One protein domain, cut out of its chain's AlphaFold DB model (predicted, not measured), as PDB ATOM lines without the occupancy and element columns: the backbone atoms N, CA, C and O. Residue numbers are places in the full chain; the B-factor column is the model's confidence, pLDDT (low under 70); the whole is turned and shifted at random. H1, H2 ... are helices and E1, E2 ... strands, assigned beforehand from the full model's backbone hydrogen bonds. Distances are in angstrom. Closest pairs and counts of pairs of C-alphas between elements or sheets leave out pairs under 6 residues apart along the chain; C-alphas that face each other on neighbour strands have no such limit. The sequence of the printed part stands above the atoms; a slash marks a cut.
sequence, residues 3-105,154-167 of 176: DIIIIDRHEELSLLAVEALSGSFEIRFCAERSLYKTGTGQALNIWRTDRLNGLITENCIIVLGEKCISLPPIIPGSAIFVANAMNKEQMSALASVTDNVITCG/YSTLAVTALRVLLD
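This is residues 3 to 105 and 154 to 167 of the 176 residues of an uncharacterized protein of Oscillospiraceae bacterium (UniProt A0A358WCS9). A twisted sheet of seven strands makes a wall, with helices H1 and H3 side by side over one face; the long links of residues 50 to 60 and 65 to 79 loop out on the side away from these helices, and the short helix H2 lies beyond the E6 and E7 end of the sheet. The printed part has 117 residues, with three named helices and seven named strands in the order E1 H1 E2 E3 E4 E5 E6 H2 E7 H3. The sheet runs E3 E2 E4 E1 E5 E6 E7 and is mixed: E3 is antiparallel to E2, and the other neighbours are parallel. The class is mixed, helices and strands, and the whole is compact, with a radius of gyration of the C-alphas of 13.2 A and spans of 37 by 26 by 26 A.

Begin with the sheet and read across it: E3 is residues 34 to 38, E2 25 to 31, E4 42 to 49, E1 3 to 7, E5 61 to 64, E6 80 to 84 and E7 101 to 105. E3 and E7 are its edge strands, and from one to the other the strands' lines turn by 92 degrees. E2 and E3 form a hairpin, antiparallel at 173 degrees; look there for N 29 and O 36, 2.9 A apart and within hydrogen-bond range. Between the parallel neighbours E2 and E4, N 28 and O 44 are within range at 2.9 A. Between E4 and E1, likewise parallel, look for N 6 and O 47 at 2.8 A. E1 and E5 are parallel at 11 degrees, with N 5 and O 61 at 2.8 A. E5 and E6 are parallel at 16 degrees, with N 62 and O 80 at 2.8 A. E6 and E7 are parallel too, with N 102 and O 81 at 2.7 A. Now look at H1, residues 12 to 22, and H3, residues 154 to 165: they lie on the same face of the sheet, giving two layers, helices on one face of a sheet. They touch, the closest C-alphas being those of Ala 17 and Val 159, 5.6 A apart, and run the same way at a shallow tilt of 34 degrees, only just short of steep. H3 lies over E6 at a height over the sheet of 8.2 A, and on the local plane it runs along the strands, at 15 degrees to E6; their closest C-alphas are those of Val 82 and Ala 158, 6.2 A apart. H1 is on the sheet; its closest C-alphas to E2 are those of Val 18 and Ile 27, 6.8 A apart. E1, H1 and E2 form a split strand-helix-strand unit, two strands running the same way with E4 between them in the sheet, and its crossover is right-handed. H2, residues 88 to 93, only grazes the sheet with residues 90 to 91, and is apart from H1 and H3. E6, H2 and E7 form a strand-helix-strand unit, two parallel neighbour strands with a helix between them along the chain, also with a right-handed crossover. In H1, H2 and H3 every O i to N i+4 pair is within hydrogen-bond range.

Find C-alpha 3 at (307.211, 434.327, 406.158), where E1 begins. E4, the longest strand by residues, runs 22.9 A from C-alpha 42 at (317.762, 439.069, 410.208) to C-alpha 49, and E2 runs 18.0 A. H1 is 15.4 A long from first to last C-alpha. H3, the longest helix by residues, covers 16.3 A and ends at C-alpha 165 at (305.037, 445.688, 410.428).

The two C-alphas farthest apart are those of Thr 40 and Ser 92, at 38.1 A. Residues 106 to 153 are not printed; across this cut, between E7 and H3, C-alphas 105 and 154 are 6.9 A apart. The links from E4 to E5 and from E5 to E6 are long. The mean pLDDT of the printed part is 90.1, and no printed residue is under 70.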
ATOM      1  N   ASP A   3     307.618 434.571 407.538       93.00
ATOM      2  CA  ASP A   3     307.211 434.327 406.158       93.00
ATOM      3  C   ASP A   3     306.333 435.476 405.656       93.00
ATOM      4  O   ASP A   3     305.322 435.835 406.266       93.00
ATOM      5  N   ILE A   4     306.726 436.042 404.519       95.69
ATOM      6  CA  ILE A   4     305.967 437.039 403.775       95.69
ATOM      7  C   ILE A   4     305.507 436.364 402.490       95.69
ATOM      8  O   ILE A   4     306.321 435.877 401.709       95.69
ATOM      9  N   ILE A   5     304.201 436.316 402.269       94.75
ATOM     10  CA  ILE A   5     303.594 435.697 401.094       94.75
ATOM     11  C   ILE A   5     303.022 436.815 400.241       94.75
ATOM     12  O   ILE A   5     302.081 437.492 400.648       94.75
ATOM     13  N   ILE A   6     303.593 437.019 399.062       95.19
ATOM     14  CA  ILE A   6     303.151 438.048 398.127       95.19
ATOM     15  C   ILE A   6     302.372 437.361 397.013       95.19
ATOM     16  O   ILE A   6     302.918 436.550 396.265       95.19
ATOM     17  N   ILE A   7     301.080 437.675 396.927       93.06
ATOM     18  CA  ILE A   7     300.195 437.121 395.906       93.06
ATOM     19  C   ILE A   7     300.026 438.153 394.793       93.06
ATOM     20  O   ILE A   7     299.095 438.961 394.820       93.06
ATOM     21  N   ASP A   8     300.927 438.150 393.816       89.81
ATOM     22  CA  ASP A   8     300.942 439.105 392.710       89.81
ATOM     23  C   ASP A   8     301.031 438.419 391.340       89.81
ATOM     24  O   ASP A   8     301.605 437.347 391.168       89.81
ATOM     25  N   ARG A   9     300.415 439.020 390.317       86.19
ATOM     26  CA  ARG A   9     300.431 438.453 388.957       86.19
ATOM     27  C   ARG A   9     301.682 438.845 388.168       86.19
ATOM     28  O   ARG A   9     302.098 438.089 387.299       86.19
ATOM     29  N   HIS A  10     302.233 440.027 388.438       86.12
ATOM     30  CA  HIS A  10     303.232 440.680 387.584       86.12
ATOM     31  C   HIS A  10     304.603 440.862 388.251       86.12
ATOM     32  O   HIS A  10     305.451 441.531 387.678       86.12
ATOM     33  N   GLU A  11     304.822 440.294 389.439       87.88
ATOM     34  CA  GLU A  11     306.069 440.377 390.227       87.88
ATOM     35  C   GLU A  11     306.497 441.780 390.692       87.88
ATOM     36  O   GLU A  11     307.298 441.868 391.618       87.88
ATOM     37  N   GLU A  12     305.949 442.864 390.132       90.88
ATOM     38  CA  GLU A  12     306.284 444.260 390.463       90.88
ATOM     39  C   GLU A  12     306.280 444.533 391.975       90.88
ATOM     40  O   GLU A  12     307.239 445.080 392.515       90.88
ATOM     41  N   LEU A  13     305.231 444.092 392.674       93.94
ATOM     42  CA  LEU A  13     305.105 444.263 394.121       93.94
ATOM     43  C   LEU A  13     306.151 443.436 394.873       93.94
ATOM     44  O   LEU A  13     306.754 443.915 395.832       93.94
ATOM     45  N   SER A  14     306.360 442.190 394.450       94.25
ATOM     46  CA  SER A  14     307.321 441.298 395.086       94.25
ATOM     47  C   SER A  14     308.766 441.783 394.939       94.25
ATOM     48  O   SER A  14     309.519 441.744 395.910       94.25
ATOM     49  N   LEU A  15     309.131 442.314 393.769       92.75
ATOM     50  CA  LEU A  15     310.453 442.874 393.505       92.75
ATOM     51  C   LEU A  15     310.673 444.166 394.294       92.75
ATOM     52  O   LEU A  15     311.712 444.303 394.935       92.75
ATOM     53  N   LEU A  16     309.671 445.051 394.341       93.88
ATOM     54  CA  LEU A  16     309.730 446.265 395.158       93.88
ATOM     55  C   LEU A  16     309.901 445.935 396.650       93.88
ATOM     56  O   LEU A  16     310.690 446.570 397.349       93.88
ATOM     57  N   ALA A  17     309.197 444.914 397.150       95.06
ATOM     58  CA  ALA A  17     309.344 444.460 398.530       95.06
ATOM     59  C   ALA A  17     310.754 443.915 398.809       95.06
ATOM     60  O   ALA A  17     311.339 444.232 399.845       95.06
ATOM     61  N   VAL A  18     311.314 443.116 397.893       94.69
ATOM     62  CA  VAL A  18     312.691 442.608 398.005       94.69
ATOM     63  C   VAL A  18     313.687 443.759 398.050       94.69
ATOM     64  O   VAL A  18     314.529 443.788 398.947       94.69
ATOM     65  N   GLU A  19     313.589 444.705 397.117       92.69
ATOM     66  CA  GLU A  19     314.476 445.865 397.038       92.69
ATOM     67  C   GLU A  19     314.428 446.672 398.339       92.69
ATOM     68  O   GLU A  19     315.450 446.813 399.019       92.69
ATOM     69  N   ALA A  20     313.230 447.087 398.757       91.50
ATOM     70  CA  ALA A  20     313.034 447.916 399.939       91.50
ATOM     71  C   ALA A  20     313.503 447.243 401.240       91.50
ATOM     72  O   ALA A  20     314.067 447.906 402.115       91.50
ATOM     73  N   LEU A  21     313.278 445.932 401.386       93.44
ATOM     74  CA  LEU A  21     313.627 445.193 402.602       93.44
ATOM     75  C   LEU A  21     315.087 444.722 402.629       93.44
ATOM     76  O   LEU A  21     315.650 444.566 403.712       93.44
ATOM     77  N   SER A  22     315.733 444.539 401.473       93.44
ATOM     78  CA  SER A  22     317.130 444.080 401.397       93.44
ATOM     79  C   SER A  22     318.139 445.035 402.045       93.44
ATOM     80  O   SER A  22     319.215 444.606 402.464       93.44
ATOM     81  N   GLY A  23     317.777 446.313 402.200       88.56
ATOM     82  CA  GLY A  23     318.578 447.299 402.928       88.56
ATOM     83  C   GLY A  23     318.614 447.093 404.449       88.56
ATOM     84  O   GLY A  23     319.417 447.728 405.127       88.56
ATOM     85  N   SER A  24     317.753 446.239 405.007       90.81
ATOM     86  CA  SER A  24     317.636 446.015 406.459       90.81
ATOM     87  C   SER A  24     317.607 444.545 406.872       90.81
ATOM     88  O   SER A  24     317.821 444.233 408.045       90.81
ATOM     89  N   PHE A  25     317.328 443.648 405.931       93.56
ATOM     90  CA  PHE A  25     317.125 442.233 406.192       93.56
ATOM     91  C   PHE A  25     317.884 441.367 405.191       93.56
ATOM     92  O   PHE A  25     318.132 441.752 404.048       93.56
ATOM     93  N   GLU A  26     318.200 440.145 405.614       95.50
ATOM     94  CA  GLU A  26     318.595 439.083 404.697       95.50
ATOM     95  C   GLU A  26     317.322 438.506 404.064       95.50
ATOM     96  O   GLU A  26     316.536 437.834 404.730       95.50
ATOM     97  N   ILE A  27     317.119 438.745 402.773       96.38
ATOM     98  CA  ILE A  27     315.945 438.277 402.041       96.38
ATOM     99  C   ILE A  27     316.256 436.958 401.353       96.38
ATOM    100  O   ILE A  27     317.208 436.855 400.577       96.38
ATOM    101  N   ARG A  28     315.417 435.955 401.606       96.56
ATOM    102  CA  ARG A  28     315.353 434.701 400.851       96.56
ATOM    103  C   ARG A  28     314.105 434.757 399.996       96.56
ATOM    104  O   ARG A  28     312.997 434.587 400.497       96.56
ATOM    105  N   PHE A  29     314.296 435.053 398.721       96.12
ATOM    106  CA  PHE A  29     313.201 435.212 397.783       96.12
ATOM    107  C   PHE A  29     312.999 433.931 396.986       96.12
ATOM    108  O   PHE A  29     313.948 433.392 396.409       96.12
ATOM    109  N   CYS A  30     311.757 433.463 396.945       94.50
ATOM    110  CA  CYS A  30     311.331 432.321 396.155       94.50
ATOM    111  C   CYS A  30     310.109 432.712 395.320       94.50
ATOM    112  O   CYS A  30     309.043 432.992 395.868       94.50
ATOM    113  N   ALA A  31     310.252 432.677 393.998       90.44
ATOM    114  CA  ALA A  31     309.175 432.901 393.037       90.44
ATOM    115  C   ALA A  31     309.255 431.833 391.954       90.44
ATOM    116  O   ALA A  31     310.258 431.806 391.260       90.44
ATOM    117  N   GLU A  32     308.238 430.979 391.805       79.12
ATOM    118  CA  GLU A  32     308.087 429.908 390.793       79.12
ATOM    119  C   GLU A  32     309.358 429.127 390.372       79.12
ATOM    120  O   GLU A  32     309.481 427.940 390.665       79.12
ATOM    121  N   ARG A  33     310.281 429.760 389.634       82.00
ATOM    122  CA  ARG A  33     311.524 429.185 389.084       82.00
ATOM    123  C   ARG A  33     312.810 429.873 389.552       82.00
ATOM    124  O   ARG A  33     313.898 429.482 389.138       82.00
ATOM    125  N   SER A  34     312.686 430.882 390.398       83.50
ATOM    126  CA  SER A  34     313.758 431.748 390.859       83.50
ATOM    127  C   SER A  34     313.880 431.629 392.369       83.50
ATOM    128  O   SER A  34     312.932 431.885 393.111       83.50
ATOM    129  N   LEU A  35     315.077 431.259 392.815       92.94
ATOM    130  CA  LEU A  35     315.474 431.299 394.211       92.94
ATOM    131  C   LEU A  35     316.739 432.140 394.297       92.94
ATOM    132  O   LEU A  35     317.746 431.806 393.671       92.94
ATOM    133  N   TYR A  36     316.703 433.209 395.076       91.88
ATOM    134  CA  TYR A  36     317.902 433.987 395.340       91.88
ATOM    135  C   TYR A  36     317.893 434.577 396.741       91.88
ATOM    136  O   TYR A  36     316.888 434.593 397.456       91.88
ATOM    137  N   LYS A  37     319.077 435.027 397.138       95.69
ATOM    138  CA  LYS A  37     319.349 435.602 398.443       95.69
ATOM    139  C   LYS A  37     319.997 436.966 398.253       95.69
ATOM    140  O   LYS A  37     320.916 437.085 397.447       95.69
ATOM    141  N   THR A  38     319.540 437.966 398.997       95.44
ATOM    142  CA  THR A  38     320.105 439.322 398.970       95.44
ATOM    143  C   THR A  38     320.027 439.980 400.349       95.44
ATOM    144  O   THR A  38     319.326 439.489 401.231       95.44
ATOM    145  N   GLY A  39     320.749 441.083 400.537       92.31
ATOM    146  CA  GLY A  39     320.772 441.835 401.789       92.31
ATOM    147  C   GLY A  39     321.563 441.164 402.916       92.31
ATOM    148  O   GLY A  39     322.223 440.137 402.738       92.31
ATOM    149  N   THR A  40     321.510 441.784 404.094       87.50
ATOM    150  CA  THR A  40     322.189 441.327 405.319       87.50
ATOM    151  C   THR A  40     321.309 441.607 406.537       87.50
ATOM    152  O   THR A  40     320.449 442.480 406.482       87.50
ATOM    153  N   GLY A  41     321.512 440.882 407.641       90.12
ATOM    154  CA  GLY A  41     320.744 441.065 408.877       90.12
ATOM    155  C   GLY A  41     319.852 439.869 409.202       90.12
ATOM    156  O   GLY A  41     320.194 438.725 408.900       90.12
ATOM    157  N   GLN A  42     318.717 440.122 409.861       91.38
ATOM    158  CA  GLN A  42     317.762 439.069 410.208       91.38
ATOM    159  C   GLN A  42     317.126 438.481 408.940       91.38
ATOM    160  O   GLN A  42     316.741 439.216 408.034       91.38
ATOM    161  N   ALA A  43     317.013 437.151 408.889       93.69
ATOM    162  CA  ALA A  43     316.465 436.452 407.734       93.69
ATOM    163  C   ALA A  43     314.933 436.568 407.645       93.69
ATOM    164  O   ALA A  43     314.226 436.230 408.602       93.69
ATOM    165  N   LEU A  44     314.446 436.960 406.465       94.81
ATOM    166  CA  LEU A  44     313.042 436.957 406.055       94.81
ATOM    167  C   LEU A  44     312.869 436.078 404.814       94.81
ATOM    168  O   LEU A  44     313.683 436.141 403.889       94.81
ATOM    169  N   ASN A  45     311.798 435.288 404.775       95.31
ATOM    170  CA  ASN A  45     311.417 434.569 403.563       95.31
ATOM    171  C   ASN A  45     310.333 435.364 402.835       95.31
ATOM    172  O   ASN A  45     309.334 435.742 403.445       95.31
ATOM    173  N   ILE A  46     310.517 435.582 401.535       96.19
ATOM    174  CA  ILE A  46     309.490 436.137 400.655       96.19
ATOM    175  C   ILE A  46     309.103 435.057 399.646       96.19
ATOM    176  O   ILE A  46     309.915 434.647 398.813       96.19
ATOM    177  N   TRP A  47     307.855 434.610 399.730       94.56
ATOM    178  CA  TRP A  47     307.243 433.624 398.851       94.56
ATOM    179  C   TRP A  47     306.305 434.338 397.890       94.56
ATOM    180  O   TRP A  47     305.273 434.865 398.305       94.56
ATOM    181  N   ARG A  48     306.647 434.359 396.604       93.75
ATOM    182  CA  ARG A  48     305.798 434.946 395.571       93.75
ATOM    183  C   ARG A  48     305.032 433.862 394.823       93.75
ATOM    184  O   ARG A  48     305.601 432.846 394.422       93.75
ATOM    185  N   THR A  49     303.746 434.109 394.602       91.50
ATOM    186  CA  THR A  49     302.880 433.273 393.763       91.50
ATOM    187  C   THR A  49     301.797 434.120 393.101       91.50
ATOM    188  O   THR A  49     301.388 435.137 393.649       91.50
ATOM    189  N   ASP A  50     301.282 433.704 391.947       88.56
ATOM    190  CA  ASP A  50     300.111 434.344 391.336       88.56
ATOM    191  C   ASP A  50     298.780 433.784 391.872       88.56
ATOM    192  O   ASP A  50     297.726 434.413 391.725       88.56
ATOM    193  N   ARG A  51     298.827 432.594 392.488       83.69
ATOM    194  CA  ARG A  51     297.682 431.853 393.027       83.69
ATOM    195  C   ARG A  51     298.065 431.027 394.242       83.69
ATOM    196  O   ARG A  51     299.160 430.478 394.327       83.69
ATOM    197  N   LEU A  52     297.120 430.867 395.159       83.31
ATOM    198  CA  LEU A  52     297.333 430.112 396.388       83.31
ATOM    199  C   LEU A  52     296.223 429.077 396.570       83.31
ATOM    200  O   LEU A  52     295.087 429.421 396.875       83.31
ATOM    201  N   ASN A  53     296.555 427.800 396.378       80.56
ATOM    202  CA  ASN A  53     295.593 426.700 396.543       80.56
ATOM    203  C   ASN A  53     295.408 426.298 398.014       80.56
ATOM    204  O   ASN A  53     294.387 425.724 398.383       80.56
ATOM    205  N   GLY A  54     296.399 426.584 398.853       80.44
ATOM    206  CA  GLY A  54     296.382 426.285 400.274       80.44
ATOM    207  C   GLY A  54     297.571 426.934 400.962       80.44
ATOM    208  O   GLY A  54     298.621 427.124 400.349       80.44
ATOM    209  N   LEU A  55     297.384 427.283 402.231       83.50
ATOM    210  CA  LEU A  55     298.411 427.889 403.059       83.50
ATOM    211  C   LEU A  55     298.350 427.283 404.455       83.50
ATOM    212  O   LEU A  55     297.312 427.334 405.108       83.50
ATOM    213  N   ILE A  56     299.466 426.710 404.899       83.62
ATOM    214  CA  ILE A  56     299.627 426.170 406.248       83.62
ATOM    215  C   ILE A  56     300.885 426.806 406.820       83.62
ATOM    216  O   ILE A  56     301.999 426.380 406.523       83.62
ATOM    217  N   THR A  57     300.693 427.873 407.581       81.88
ATOM    218  CA  THR A  57     301.751 428.573 408.306       81.88
ATOM    219  C   THR A  57     301.126 429.382 409.443       81.88
ATOM    220  O   THR A  57     299.926 429.670 409.419       81.88
ATOM    221  N   GLU A  58     301.939 429.744 410.426       81.69
ATOM    222  CA  GLU A  58     301.572 430.621 411.536       81.69
ATOM    223  C   GLU A  58     302.369 431.926 411.429       81.69
ATOM    224  O   GLU A  58     303.481 431.941 410.904       81.69
ATOM    225  N   ASN A  59     301.820 433.026 411.948       82.94
ATOM    226  CA  ASN A  59     302.491 434.331 412.034       82.94
ATOM    227  C   ASN A  59     303.101 434.839 410.707       82.94
ATOM    228  O   ASN A  59     304.219 435.359 410.683       82.94
ATOM    229  N   CYS A  60     302.377 434.683 409.596       90.19
ATOM    230  CA  CYS A  60     302.793 435.185 408.289       90.19
ATOM    231  C   CYS A  60     302.159 436.541 407.952       90.19
ATOM    232  O   CYS A  60     301.052 436.853 408.400       90.19
ATOM    233  N   ILE A  61     302.815 437.298 407.072       94.38
ATOM    234  CA  ILE A  61     302.204 438.453 406.405       94.38
ATOM    235  C   ILE A  61     301.809 438.038 404.989       94.38
ATOM    236  O   ILE A  61     302.635 437.511 404.249       94.38
ATOM    237  N   ILE A  62     300.564 438.292 404.596       94.12
ATOM    238  CA  ILE A  62     300.059 438.063 403.242       94.12
ATOM    239  C   ILE A  62     299.833 439.420 402.579       94.12
ATOM    240  O   ILE A  62     298.978 440.188 403.010       94.12
ATOM    241  N   VAL A  63     300.577 439.716 401.518       95.94
ATOM    242  CA  VAL A  63     300.448 440.962 400.754       95.94
ATOM    243  C   VAL A  63     299.776 440.656 399.422       95.94
ATOM    244  O   VAL A  63     300.289 439.878 398.617       95.94
ATOM    245  N   LEU A  64     298.616 441.258 399.175       94.88
ATOM    246  CA  LEU A  64     297.882 441.064 397.928       94.88
ATOM    247  C   LEU A  64     298.372 442.052 396.873       94.88
ATOM    248  O   LEU A  64     298.472 443.246 397.129       94.88
ATOM    249  N   GLY A  65     298.635 441.586 395.656       94.19
ATOM    250  CA  GLY A  65     298.872 442.468 394.516       94.19
ATOM    251  C   GLY A  65     297.654 443.348 394.231       94.19
ATOM    252  O   GLY A  65     296.517 442.943 394.466       94.19
ATOM    253  N   GLU A  66     297.872 444.534 393.659       92.19
ATOM    254  CA  GLU A  66     296.846 445.576 393.465       92.19
ATOM    255  C   GLU A  66     295.546 445.069 392.814       92.19
ATOM    256  O   GLU A  66     294.436 445.452 393.196       92.19
ATOM    257  N   LYS A  67     295.701 444.171 391.835       86.12
ATOM    258  CA  LYS A  67     294.627 443.567 391.030       86.12
ATOM    259  C   LYS A  67     294.411 442.081 391.336       86.12
ATOM    260  O   LYS A  67     293.703 441.399 390.601       86.12
ATOM    261  N   CYS A  68     295.066 441.549 392.366       82.50
ATOM    262  CA  CYS A  68     294.966 440.140 392.719       82.50
ATOM    263  C   CYS A  68     293.729 439.890 393.586       82.50
ATOM    264  O   CYS A  68     293.436 440.668 394.484       82.50
ATOM    265  N   ILE A  69     293.006 438.806 393.324       74.38
ATOM    266  CA  ILE A  69     291.816 438.407 394.099       74.38
ATOM    267  C   ILE A  69     292.009 437.001 394.697       74.38
ATOM    268  O   ILE A  69     291.152 436.480 395.402       74.38
ATOM    269  N   SER A  70     293.152 436.357 394.431       77.12
ATOM    270  CA  SER A  70     293.426 435.014 394.935       77.12
ATOM    271  C   SER A  70     293.738 435.074 396.427       77.12
ATOM    272  O   SER A  70     294.853 435.405 396.815       77.12
ATOM    273  N   LEU A  71     292.767 434.699 397.252       77.88
ATOM    274  CA  LEU A  71     292.959 434.442 398.676       77.88
ATOM    275  C   LEU A  71     293.073 432.940 398.942       77.88
ATOM    276  O   LEU A  71     292.498 432.143 398.195       77.88
ATOM    277  N   PRO A  72     293.792 432.532 400.002       77.00
ATOM    278  CA  PRO A  72     293.771 431.144 400.425       77.00
ATOM    279  C   PRO A  72     292.347 430.751 400.866       77.00
ATOM    280  O   PRO A  72     291.684 431.539 401.542       77.00
ATOM    281  N   PRO A  73     291.880 429.526 400.556       74.44
ATOM    282  CA  PRO A  73     290.558 429.051 400.982       74.44
ATOM    283  C   PRO A  73     290.394 429.002 402.506       74.44
ATOM    284  O   PRO A  73     289.288 429.114 403.025       74.44
ATOM    285  N   ILE A  74     291.508 428.799 403.212       78.75
ATOM    286  CA  ILE A  74     291.593 428.787 404.668       78.75
ATOM    287  C   ILE A  74     292.569 429.887 405.054       78.75
ATOM    288  O   ILE A  74     293.746 429.837 404.696       78.75
ATOM    289  N   ILE A  75     292.063 430.881 405.774       78.50
ATOM    290  CA  ILE A  75     292.855 432.000 406.267       78.50
ATOM    291  C   ILE A  75     293.426 431.617 407.638       78.50
ATOM    292  O   ILE A  75     292.642 431.324 408.545       78.50
ATOM    293  N   PRO A  76     294.760 431.597 407.823       79.81
ATOM    294  CA  PRO A  76     295.340 431.363 409.139       79.81
ATOM    295  C   PRO A  76     294.920 432.477 410.105       79.81
ATOM    296  O   PRO A  76     295.034 433.654 409.775       79.81
ATOM    297  N   GLY A  77     294.462 432.124 411.311       80.44
ATOM    298  CA  GLY A  77     293.945 433.107 412.278       80.44
ATOM    299  C   GLY A  77     294.973 434.150 412.736       80.44
ATOM    300  O   GLY A  77     294.596 435.243 413.137       80.44
ATOM    301  N   SER A  78     296.265 433.830 412.638       84.25
ATOM    302  CA  SER A  78     297.388 434.717 412.964       84.25
ATOM    303  C   SER A  78     297.951 435.483 411.759       84.25
ATOM    304  O   SER A  78     298.979 436.141 411.893       84.25
ATOM    305  N   ALA A  79     297.393 435.307 410.555       88.38
ATOM    306  CA  ALA A  79     297.930 435.938 409.354       88.38
ATOM    307  C   ALA A  79     297.528 437.412 409.292       88.38
ATOM    308  O   ALA A  79     296.342 437.724 409.383       88.38
ATOM    309  N   ILE A  80     298.500 438.295 409.067       92.31
ATOM    310  CA  ILE A  80     298.254 439.718 408.811       92.31
ATOM    311  C   ILE A  80     298.143 439.925 407.304       92.31
ATOM    312  O   ILE A  80     299.063 439.590 406.560       92.31
ATOM    313  N   PHE A  81     297.040 440.501 406.843       93.56
ATOM    314  CA  PHE A  81     296.830 440.858 405.446       93.56
ATOM    315  C   PHE A  81     297.213 442.307 405.193       93.56
ATOM    316  O   PHE A  81     296.836 443.191 405.952       93.56
ATOM    317  N   VAL A  82     297.890 442.556 404.080       96.06
ATOM    318  CA  VAL A  82     298.050 443.883 403.485       96.06
ATOM    319  C   VAL A  82     297.294 443.870 402.161       96.06
ATOM    320  O   VAL A  82     297.604 443.066 401.274       96.06
ATOM    321  N   ALA A  83     296.262 444.705 402.048       95.25
ATOM    322  CA  ALA A  83     295.289 444.629 400.961       95.25
ATOM    323  C   ALA A  83     294.907 446.005 400.405       95.25
ATOM    324  O   ALA A  83     294.938 447.016 401.107       95.25
ATOM    325  N   ASN A  84     294.497 446.034 399.137       95.62
ATOM    326  CA  ASN A  84     294.072 447.242 398.443       95.62
ATOM    327  C   ASN A  84     292.639 447.608 398.832       95.62
ATOM    328  O   ASN A  84     291.688 446.976 398.372       95.62
ATOM    329  N   ALA A  85     292.479 448.673 399.617       94.38
ATOM    330  CA  ALA A  85     291.175 449.162 400.060       94.38
ATOM    331  C   ALA A  85     290.262 449.572 398.894       94.38
ATOM    332  O   ALA A  85     289.037 449.492 398.979       94.38
ATOM    333  N   MET A  86     290.858 449.974 397.767       93.25
ATOM    334  CA  MET A  86     290.131 450.369 396.562       93.25
ATOM    335  C   MET A  86     289.663 449.158 395.736       93.25
ATOM    336  O   MET A  86     288.843 449.306 394.827       93.25
ATOM    337  N   ASN A  87     290.147 447.950 396.047       93.19
ATOM    338  CA  ASN A  87     289.732 446.718 395.393       93.19
ATOM    339  C   ASN A  87     288.541 446.092 396.139       93.19
ATOM    340  O   ASN A  87     288.693 445.379 397.132       93.19
ATOM    341  N   LYS A  88     287.329 446.331 395.620       91.06
ATOM    342  CA  LYS A  88     286.071 445.838 396.212       91.06
ATOM    343  C   LYS A  88     286.026 444.318 396.369       91.06
ATOM    344  O   LYS A  88     285.409 443.832 397.310       91.06
ATOM    345  N   GLU A  89     286.652 443.578 395.462       90.50
ATOM    346  CA  GLU A  89     286.663 442.116 395.516       90.50
ATOM    347  C   GLU A  89     287.562 441.617 396.651       90.50
ATOM    348  O   GLU A  89     287.137 440.749 397.411       90.50
ATOM    349  N   GLN A  90     288.741 442.227 396.842       91.50
ATOM    350  CA  GLN A  90     289.584 441.952 398.013       91.50
ATOM    351  C   GLN A  90     288.852 442.287 399.314       91.50
ATOM    352  O   GLN A  90     288.829 441.467 400.227       91.50
ATOM    353  N   MET A  91     288.213 443.459 399.394       91.81
ATOM    354  CA  MET A  91     287.493 443.877 400.603       91.81
ATOM    355  C   MET A  91     286.301 442.971 400.916       91.81
ATOM    356  O   MET A  91     286.078 442.625 402.071       91.81
ATOM    357  N   SER A  92     285.565 442.535 399.891       89.94
ATOM    358  CA  SER A  92     284.476 441.567 400.045       89.94
ATOM    359  C   SER A  92     284.990 440.232 400.582       89.94
ATOM    360  O   SER A  92     284.412 439.660 401.505       89.94
ATOM    361  N   ALA A  93     286.103 439.742 400.038       87.38
ATOM    362  CA  ALA A  93     286.641 438.443 400.410       87.38
ATOM    363  C   ALA A  93     287.383 438.447 401.764       87.38
ATOM    364  O   ALA A  93     287.478 437.406 402.409       87.38
ATOM    365  N   LEU A  94     287.841 439.614 402.227       89.31
ATOM    366  CA  LEU A  94     288.431 439.818 403.554       89.31
ATOM    367  C   LEU A  94     287.421 440.273 404.618       89.31
ATOM    368  O   LEU A  94     287.805 440.446 405.768       89.31
ATOM    369  N   ALA A  95     286.137 440.438 404.284       87.94
ATOM    370  CA  ALA A  95     285.132 440.970 405.210       87.94
ATOM    371  C   ALA A  95     284.946 440.131 406.492       87.94
ATOM    372  O   ALA A  95     284.487 440.650 407.507       87.94
ATOM    373  N   SER A  96     285.281 438.837 406.449       82.56
ATOM    374  CA  SER A  96     285.239 437.929 407.603       82.56
ATOM    375  C   SER A  96     286.532 437.907 408.426       82.56
ATOM    376  O   SER A  96     286.545 437.327 409.511       82.56
ATOM    377  N   VAL A  97     287.612 438.524 407.936       85.06
ATOM    378  CA  VAL A  97     288.889 438.639 408.647       85.06
ATOM    379  C   VAL A  97     288.836 439.890 409.512       85.06
ATOM    380  O   VAL A  97     288.779 441.009 409.008       85.06
ATOM    381  N   THR A  98     288.838 439.704 410.827       73.31
ATOM    382  CA  THR A  98     288.780 440.801 411.801       73.31
ATOM    383  C   THR A  98     290.169 441.066 412.379       73.31
ATOM    384  O   THR A  98     290.968 440.143 412.517       73.31
ATOM    385  N   ASP A  99     290.472 442.341 412.641       76.00
ATOM    386  CA  ASP A  99     291.677 442.872 413.314       76.00
ATOM    387  C   ASP A  99     293.046 442.646 412.642       76.00
ATOM    388  O   ASP A  99     293.992 443.378 412.921       76.00
ATOM    389  N   ASN A 100     293.147 441.724 411.686       87.38
ATOM    390  CA  ASN A 100     294.400 441.371 411.016       87.38
ATOM    391  C   ASN A 100     294.470 441.850 409.557       87.38
ATOM    392  O   ASN A 100     295.158 441.241 408.740       87.38
ATOM    393  N   VAL A 101     293.752 442.918 409.194       92.31
ATOM    394  CA  VAL A 101     293.782 443.487 407.835       92.31
ATOM    395  C   VAL A 101     294.279 444.927 407.870       92.31
ATOM    396  O   VAL A 101     293.600 445.828 408.355       92.31
ATOM    397  N   ILE A 102     295.451 445.143 407.285       94.69
ATOM    398  CA  ILE A 102     296.023 446.447 406.979       94.69
ATOM    399  C   ILE A 102     295.533 446.864 405.593       94.69
ATOM    400  O   ILE A 102     295.992 446.371 404.560       94.69
ATOM    401  N   THR A 103     294.561 447.768 405.569       94.94
ATOM    402  CA  THR A 103     294.018 448.322 404.326       94.94
ATOM    403  C   THR A 103     294.881 449.477 403.826       94.94
ATOM    404  O   THR A 103     295.142 450.424 404.566       94.94
ATOM    405  N   CYS A 104     295.308 449.405 402.566       96.62
ATOM    406  CA  CYS A 104     296.054 450.450 401.874       96.62
ATOM    407  C   CYS A 104     295.158 451.123 400.829       96.62
ATOM    408  O   CYS A 104     294.698 450.458 399.898       96.62
ATOM    409  N   GLY A 105     294.921 452.426 400.958       94.81
ATOM    410  CA  GLY A 105     294.042 453.161 400.050       94.81
ATOM    411  C   GLY A 105     294.256 454.669 400.071       94.81
ATOM    412  O   GLY A 105     295.384 455.151 400.145       94.81
ATOM    413  N   TYR A 154     299.623 452.129 395.303       95.25
ATOM    414  CA  TYR A 154     299.276 450.980 396.131       95.25
ATOM    415  C   TYR A 154     300.509 450.165 396.542       95.25
ATOM    416  O   TYR A 154     300.664 449.866 397.724       95.25
ATOM    417  N   SER A 155     301.395 449.836 395.596       95.06
ATOM    418  CA  SER A 155     302.609 449.071 395.894       95.06
ATOM    419  C   SER A 155     303.517 449.819 396.872       95.06
ATOM    420  O   SER A 155     304.014 449.213 397.820       95.06
ATOM    421  N   THR A 156     303.648 451.144 396.722       94.81
ATOM    422  CA  THR A 156     304.369 452.000 397.677       94.81
ATOM    423  C   THR A 156     303.752 451.920 399.081       94.81
ATOM    424  O   THR A 156     304.474 451.699 400.054       94.81
ATOM    425  N   LEU A 157     302.423 452.036 399.214       96.25
ATOM    426  CA  LEU A 157     301.739 451.915 400.509       96.25
ATOM    427  C   LEU A 157     301.921 450.525 401.124       96.25
ATOM    428  O   LEU A 157     302.247 450.420 402.304       96.25
ATOM    429  N   ALA A 158     301.733 449.468 400.334       96.94
ATOM    430  CA  ALA A 158     301.805 448.086 400.793       96.94
ATOM    431  C   ALA A 158     303.214 447.721 401.283       96.94
ATOM    432  O   ALA A 158     303.366 447.122 402.348       96.94
ATOM    433  N   VAL A 159     304.255 448.129 400.551       95.94
ATOM    434  CA  VAL A 159     305.651 447.913 400.959       95.94
ATOM    435  C   VAL A 159     306.014 448.776 402.168       95.94
ATOM    436  O   VAL A 159     306.699 448.300 403.072       95.94
ATOM    437  N   THR A 160     305.506 450.007 402.255       95.38
ATOM    438  CA  THR A 160     305.695 450.849 403.450       95.38
ATOM    439  C   THR A 160     305.039 450.214 404.676       95.38
ATOM    440  O   THR A 160     305.669 450.112 405.727       95.38
ATOM    441  N   ALA A 161     303.810 449.710 404.543       95.94
ATOM    442  CA  ALA A 161     303.117 448.974 405.596       95.94
ATOM    443  C   ALA A 161     303.921 447.746 406.041       95.94
ATOM    444  O   ALA A 161     304.147 447.551 407.235       95.94
ATOM    445  N   LEU A 162     304.419 446.965 405.078       95.81
ATOM    446  CA  LEU A 162     305.253 445.793 405.324       95.81
ATOM    447  C   LEU A 162     306.517 446.149 406.117       95.81
ATOM    448  O   LEU A 162     306.833 445.479 407.097       95.81
ATOM    449  N   ARG A 163     307.209 447.232 405.749       93.88
ATOM    450  CA  ARG A 163     308.384 447.720 406.487       93.88
ATOM    451  C   ARG A 163     308.061 448.055 407.939       93.88
ATOM    452  O   ARG A 163     308.815 447.662 408.825       93.88
ATOM    453  N   VAL A 164     306.953 448.752 408.189       94.12
ATOM    454  CA  VAL A 164     306.562 449.126 409.557       94.12
ATOM    455  C   VAL A 164     306.164 447.894 410.372       94.12
ATOM    456  O   VAL A 164     306.619 447.754 411.504       94.12
ATOM    457  N   LEU A 165     305.403 446.961 409.789       93.81
ATOM    458  CA  LEU A 165     305.037 445.688 410.428       93.81
ATOM    459  C   LEU A 165     306.253 444.835 410.814       93.81
ATOM    460  O   LEU A 165     306.185 444.081 411.783       93.81
ATOM    461  N   LEU A 166     307.347 444.941 410.059       93.44
ATOM    462  CA  LEU A 166     308.596 444.212 410.289       93.44
ATOM    463  C   LEU A 166     309.568 444.933 411.229       93.44
ATOM    464  O   LEU A 166     310.672 444.436 411.434       93.44
ATOM    465  N   ASP A 167     309.198 446.102 411.763       90.81
ATOM    466  CA  ASP A 167     310.105 446.968 412.522       90.81
ATOM    467  C   ASP A 167     311.404 447.279 411.758       90.81
ATOM    468  O   ASP A 167     312.490 447.356 412.337       90.81
TER     469      ASP A 167